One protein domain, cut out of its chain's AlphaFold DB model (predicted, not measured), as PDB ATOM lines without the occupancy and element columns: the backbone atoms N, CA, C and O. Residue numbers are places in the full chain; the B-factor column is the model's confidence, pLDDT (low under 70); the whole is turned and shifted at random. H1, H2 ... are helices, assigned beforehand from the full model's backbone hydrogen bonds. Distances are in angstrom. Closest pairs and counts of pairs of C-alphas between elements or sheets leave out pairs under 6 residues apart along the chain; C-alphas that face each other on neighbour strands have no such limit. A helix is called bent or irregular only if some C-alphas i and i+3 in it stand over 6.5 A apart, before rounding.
ATOM      1  N   VAL A   2      45.146 -10.593 -33.141       69.75
ATOM      2  CA  VAL A   2      45.755  -9.448 -33.846       69.75
ATOM      3  C   VAL A   2      46.250  -9.952 -35.200       69.75
ATOM      4  O   VAL A   2      46.950 -10.959 -35.229       69.75
ATOM      5  N   SER A   3      45.886  -9.300 -36.300       75.12
ATOM      6  CA  SER A   3      46.406  -9.656 -37.627       75.12
ATOM      7  C   SER A   3      47.859  -9.188 -37.796       75.12
ATOM      8  O   SER A   3      48.194  -8.084 -37.369       75.12
ATOM      9  N   HIS A   4      48.698  -9.970 -38.477       81.56
ATOM     10  CA  HIS A   4      50.108  -9.694 -38.821       81.56
ATOM     11  C   HIS A   4      50.326  -9.413 -40.312       81.56
ATOM     12  O   HIS A   4      51.462  -9.439 -40.785       81.56
ATOM     13  N   GLN A   5      49.264  -9.076 -41.045       75.50
ATOM     14  CA  GLN A   5      49.304  -8.745 -42.478       75.50
ATOM     15  C   GLN A   5      50.271  -7.591 -42.828       75.50
ATOM     16  O   GLN A   5      50.706  -7.470 -43.969       75.50
ATOM     17  N   LEU A   6      50.663  -6.772 -41.843       80.38
ATOM     18  CA  LEU A   6      51.637  -5.683 -41.969       80.38
ATOM     19  C   LEU A   6      53.022  -6.079 -41.418       80.38
ATOM     20  O   LEU A   6      53.491  -5.488 -40.448       80.38
ATOM     21  N   LEU A   7      53.670  -7.080 -42.024       74.69
ATOM     22  CA  LEU A   7      55.043  -7.515 -41.687       74.69
ATOM     23  C   LEU A   7      55.256  -7.849 -40.190       74.69
ATOM     24  O   LEU A   7      56.315  -7.588 -39.619       74.69
ATOM     25  N   GLY A   8      54.242  -8.421 -39.533       84.56
ATOM     26  CA  GLY A   8      54.344  -8.825 -38.130       84.56
ATOM     27  C   GLY A   8      55.181 -10.094 -37.937       84.56
ATOM     28  O   GLY A   8      55.359 -10.894 -38.855       84.56
ATOM     29  N   ARG A   9      55.655 -10.337 -36.707       88.81
ATOM     30  CA  ARG A   9      56.465 -11.520 -36.343       88.81
ATOM     31  C   ARG A   9      55.858 -12.852 -36.812       88.81
ATOM     32  O   ARG A   9      56.607 -13.778 -37.104       88.81
ATOM     33  N   CYS A  10      54.527 -12.949 -36.852       93.19
ATOM     34  CA  CYS A  10      53.805 -14.171 -37.217       93.19
ATOM     35  C   CYS A  10      53.197 -14.134 -38.626       93.19
ATOM     36  O   CYS A  10      52.359 -14.978 -38.940       93.19
ATOM     37  N   GLN A  11      53.595 -13.175 -39.471       93.56
ATOM     38  CA  GLN A  11      53.043 -12.998 -40.816       93.56
ATOM     39  C   GLN A  11      53.154 -14.275 -41.655       93.56
ATOM     40  O   GLN A  11      52.206 -14.650 -42.334       93.56
ATOM     41  N   THR A  12      54.290 -14.976 -41.600       93.81
ATOM     42  CA  THR A  12      54.495 -16.196 -42.392       93.81
ATOM     43  C   THR A  12      53.544 -17.320 -41.979       93.81
ATOM     44  O   THR A  12      53.008 -18.020 -42.834       93.81
ATOM     45  N   GLN A  13      53.333 -17.511 -40.675       95.38
ATOM     46  CA  GLN A  13      52.414 -18.519 -40.147       95.38
ATOM     47  C   GLN A  13      50.963 -18.152 -40.470       95.38
ATOM     48  O   GLN A  13      50.192 -19.025 -40.861       95.38
ATOM     49  N   GLU A  14      50.611 -16.867 -40.359       94.81
ATOM     50  CA  GLU A  14      49.287 -16.371 -40.729       94.81
ATOM     51  C   GLU A  14      49.007 -16.582 -42.218       94.81
ATOM     52  O   GLU A  14      47.984 -17.169 -42.548       94.81
ATOM     53  N   ALA A  15      49.927 -16.185 -43.104       94.94
ATOM     54  CA  ALA A  15      49.781 -16.358 -44.549       94.94
ATOM     55  C   ALA A  15      49.528 -17.828 -44.913       94.94
ATOM     56  O   ALA A  15      48.525 -18.143 -45.540       94.94
ATOM     57  N   ARG A  16      50.348 -18.755 -44.395       96.19
ATOM     58  CA  ARG A  16      50.163 -20.198 -44.635       96.19
ATOM     59  C   ARG A  16      48.809 -20.713 -44.152       96.19
ATOM     60  O   ARG A  16      48.201 -21.560 -44.806       96.19
ATOM     61  N   TYR A  17      48.350 -20.254 -42.987       96.06
ATOM     62  CA  TYR A  17      47.044 -20.647 -42.466       96.06
ATOM     63  C   TYR A  17      45.904 -20.108 -43.342       96.06
ATOM     64  O   TYR A  17      44.980 -20.862 -43.651       96.06
ATOM     65  N   MET A  18      45.999 -18.854 -43.790       95.50
ATOM     66  CA  MET A  18      45.011 -18.233 -44.675       95.50
ATOM     67  C   MET A  18      44.966 -18.909 -46.050       95.50
ATOM     68  O   MET A  18      43.873 -19.247 -46.490       95.50
ATOM     69  N   ASP A  19      46.114 -19.231 -46.655       96.88
ATOM     70  CA  ASP A  19      46.187 -19.971 -47.927       96.88
ATOM     71  C   ASP A  19      45.469 -21.331 -47.829       96.88
ATOM     72  O   ASP A  19      44.739 -21.760 -48.724       96.88
ATOM     73  N   CYS A  20      45.628 -22.025 -46.696       98.12
ATOM     74  CA  CYS A  20      44.935 -23.288 -46.453       98.12
ATOM     75  C   CYS A  20      43.418 -23.097 -46.288       98.12
ATOM     76  O   CYS A  20      42.631 -23.895 -46.805       98.12
ATOM     77  N   LEU A  21      42.990 -22.047 -45.578       97.25
ATOM     78  CA  LEU A  21      41.569 -21.723 -45.440       97.25
ATOM     79  C   LEU A  21      40.936 -21.317 -46.771       97.25
ATOM     80  O   LEU A  21      39.788 -21.685 -47.008       97.25
ATOM     81  N   GLU A  22      41.660 -20.613 -47.636       96.94
ATOM     82  CA  GLU A  22      41.197 -20.261 -48.979       96.94
ATOM     83  C   GLU A  22      40.956 -21.521 -49.825       96.94
ATOM     84  O   GLU A  22      39.908 -21.655 -50.455       96.94
ATOM     85  N   ALA A  23      41.861 -22.503 -49.755       97.88
ATOM     86  CA  ALA A  23      41.743 -23.751 -50.511       97.88
ATOM     87  C   ALA A  23      40.599 -24.672 -50.039       97.88
ATOM     88  O   ALA A  23      39.977 -25.362 -50.850       97.88
ATOM     89  N   TYR A  24      40.331 -24.741 -48.729       97.31
ATOM     90  CA  TYR A  24      39.382 -25.711 -48.156       97.31
ATOM     91  C   TYR A  24      38.073 -25.099 -47.640       97.31
ATOM     92  O   TYR A  24      37.120 -25.839 -47.371       97.31
ATOM     93  N   GLY A  25      38.015 -23.778 -47.486       95.81
ATOM     94  CA  GLY A  25      36.939 -23.081 -46.792       95.81
ATOM     95  C   GLY A  25      36.944 -23.323 -45.279       95.81
ATOM     96  O   GLY A  25      37.653 -24.183 -44.749       95.81
ATOM     97  N   LEU A  26      36.105 -22.574 -44.559       93.38
ATOM     98  CA  LEU A  26      36.110 -22.545 -43.093       93.38
ATOM     99  C   LEU A  26      35.810 -23.912 -42.454       93.38
ATOM    100  O   LEU A  26      36.534 -24.350 -41.562       93.38
ATOM    101  N   GLU A  27      34.766 -24.609 -42.905       95.44
ATOM    102  CA  GLU A  27      34.311 -25.842 -42.246       95.44
ATOM    103  C   GLU A  27      35.304 -26.997 -42.388       95.44
ATOM    104  O   GLU A  27      35.665 -27.643 -41.402       95.44
ATOM    105  N   ARG A  28      35.814 -27.233 -43.601       96.75
ATOM    106  CA  ARG A  28      36.826 -28.277 -43.829       96.75
ATOM    107  C   ARG A  28      38.189 -27.841 -43.293       96.75
ATOM    108  O   ARG A  28      38.944 -28.685 -42.806       96.75
ATOM    109  N   GLY A  29      38.481 -26.540 -43.338       96.62
ATOM    110  CA  GLY A  29      39.717 -25.934 -42.855       96.62
ATOM    111  C   GLY A  29      39.969 -26.157 -41.365       96.62
ATOM    112  O   GLY A  29      41.101 -26.457 -40.996       96.62
ATOM    113  N   LYS A  30      38.929 -26.155 -40.515       94.75
ATOM    114  CA  LYS A  30      39.052 -26.480 -39.073       94.75
ATOM    115  C   LYS A  30      39.801 -27.793 -38.815       94.75
ATOM    116  O   LYS A  30      40.545 -27.906 -37.845       94.75
ATOM    117  N   VAL A  31      39.599 -28.787 -39.682       97.38
ATOM    118  CA  VAL A  31      40.245 -30.101 -39.571       97.38
ATOM    119  C   VAL A  31      41.503 -30.165 -40.434       97.38
ATOM    120  O   VAL A  31      42.548 -30.612 -39.965       97.38
ATOM    121  N   LYS A  32      41.419 -29.722 -41.694       97.44
ATOM    122  CA  LYS A  32      42.498 -29.856 -42.685       97.44
ATOM    123  C   LYS A  32      43.689 -28.934 -42.426       97.44
ATOM    124  O   LYS A  32      44.808 -29.325 -42.726       97.44
ATOM    125  N   CYS A  33      43.453 -27.762 -41.845       98.06
ATOM    126  CA  CYS A  33      44.460 -26.730 -41.592       98.06
ATOM    127  C   CYS A  33      44.879 -26.657 -40.114       98.06
ATOM    128  O   CYS A  33      45.520 -25.691 -39.705       98.06
ATOM    129  N   ARG A  34      44.502 -27.649 -39.290       97.56
ATOM    130  CA  ARG A  34      44.682 -27.611 -37.829       97.56
ATOM    131  C   ARG A  34      46.135 -27.385 -37.406       97.56
ATOM    132  O   ARG A  34      46.390 -26.588 -36.517       97.56
ATOM    133  N   ASN A  35      47.078 -28.059 -38.051       97.75
ATOM    134  CA  ASN A  35      48.510 -27.894 -37.794       97.75
ATOM    135  C   ASN A  35      48.987 -26.455 -38.061       97.75
ATOM    136  O   ASN A  35      49.674 -25.880 -37.225       97.75
ATOM    137  N   LEU A  36      48.568 -25.848 -39.174       97.56
ATOM    138  CA  LEU A  36      48.925 -24.465 -39.511       97.56
ATOM    139  C   LEU A  36      48.306 -23.464 -38.531       97.56
ATOM    140  O   LEU A  36      48.955 -22.501 -38.130       97.56
ATOM    141  N   PHE A  37      47.069 -23.725 -38.104       96.06
ATOM    142  CA  PHE A  37      46.427 -22.943 -37.056       96.06
ATOM    143  C   PHE A  37      47.182 -23.042 -35.728       96.06
ATOM    144  O   PHE A  37      47.419 -22.024 -35.083       96.06
ATOM    145  N   GLU A  38      47.581 -24.247 -35.320       96.94
ATOM    146  CA  GLU A  38      48.347 -24.455 -34.091       96.94
ATOM    147  C   GLU A  38      49.698 -23.735 -34.124       96.94
ATOM    148  O   GLU A  38      50.092 -23.170 -33.106       96.94
ATOM    149  N   ASP A  39      50.386 -23.713 -35.267       96.50
ATOM    150  CA  ASP A  39      51.646 -22.980 -35.436       96.50
ATOM    151  C   ASP A  39      51.432 -21.462 -35.370       96.50
ATOM    152  O   ASP A  39      52.173 -20.748 -34.690       96.50
ATOM    153  N   TYR A  40      50.385 -20.950 -36.023       94.94
ATOM    154  CA  TYR A  40      50.015 -19.537 -35.946       94.94
ATOM    155  C   TYR A  40      49.627 -19.124 -34.515       94.94
ATOM    156  O   TYR A  40      50.085 -18.096 -34.003       94.94
ATOM    157  N   GLN A  41      48.853 -19.961 -33.821       95.12
ATOM    158  CA  GLN A  41      48.486 -19.763 -32.422       95.12
ATOM    159  C   GLN A  41      49.705 -19.839 -31.489       95.12
ATOM    160  O   GLN A  41      49.807 -19.061 -30.533       95.12
ATOM    161  N   GLU A  42      50.637 -20.760 -31.741       95.88
ATOM    162  CA  GLU A  42      51.888 -20.861 -30.990       95.88
ATOM    163  C   GLU A  42      52.710 -19.590 -31.160       95.88
ATOM    164  O   GLU A  42      53.070 -18.993 -30.150       95.88
ATOM    165  N   CYS A  43      52.885 -19.095 -32.387       93.69
ATOM    166  CA  CYS A  43      53.641 -17.870 -32.639       93.69
ATOM    167  C   CYS A  43      53.078 -16.664 -31.866       93.69
ATOM    168  O   CYS A  43      53.834 -15.859 -31.318       93.69
ATOM    169  N   HIS A  44      51.749 -16.562 -31.762       91.25
ATOM    170  CA  HIS A  44      51.075 -15.512 -30.998       91.25
ATOM    171  C   HIS A  44      51.273 -15.608 -29.488       91.25
ATOM    172  O   HIS A  44      51.369 -14.588 -28.808       91.25
ATOM    173  N   THR A  45      51.233 -16.826 -28.954       92.75
ATOM    174  CA  THR A  45      51.121 -17.050 -27.506       92.75
ATOM    175  C   THR A  45      52.437 -17.459 -26.860       92.75
ATOM    176  O   THR A  45      52.584 -17.335 -25.648       92.75
ATOM    177  N   LEU A  46      53.380 -17.979 -27.650       92.75
ATOM    178  CA  LEU A  46      54.643 -18.583 -27.222       92.75
ATOM    179  C   LEU A  46      54.455 -19.678 -26.171       92.75
ATOM    180  O   LEU A  46      55.353 -19.962 -25.379       92.75
TER     181      LEU A  46
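Overview. This is residues 2 to 46 of the 83 residues of the protein "(diamondback moth) hypothetical protein" of Plutella xylostella (UniProt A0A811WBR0). A helical hairpin: H1 runs out, kinks by 125 degrees near residue 26, and H2 folds back along its earlier part, while residues 2 to 10 make a loop at the open end. The printed part has 45 residues with two named helices, H1 then H2, and no named strand; the class is all helix. It is compact, with a radius of gyration of the C-alphas of 10.2 A, and spans 27 by 20 by 14 A.

Along the chain. H1, residues 11 to 32, begins at C-alpha 11 (53.043, -12.998, -40.816) and measures 20.0 A. It is irregular: C-alphas 23 and 26 are 9.4 A apart. H2, residues 34 to 45, measures 16.1 A and ends at C-alpha 45 (51.121, -17.050, -27.506).

Arrangement. H1 touches H2 with residues 13 to 17 alone; the closest C-alphas, of Gln 13 and Tyr 40, are 4.9 A apart. The two form a helical hairpin, opposite ways at a steep tilt of 41 degrees. In H2 every O i to N i+4 pair is within hydrogen-bond range, in H1 14 of 18.

Size, cuts and confidence. The C-alphas farthest apart, of Leu 7 and Arg 28, are 27.7 A apart. The printed part has no cut, and the link H1 to H2 is tight. Mean pLDDT of the printed part is 92.7; residue 2 is under 70.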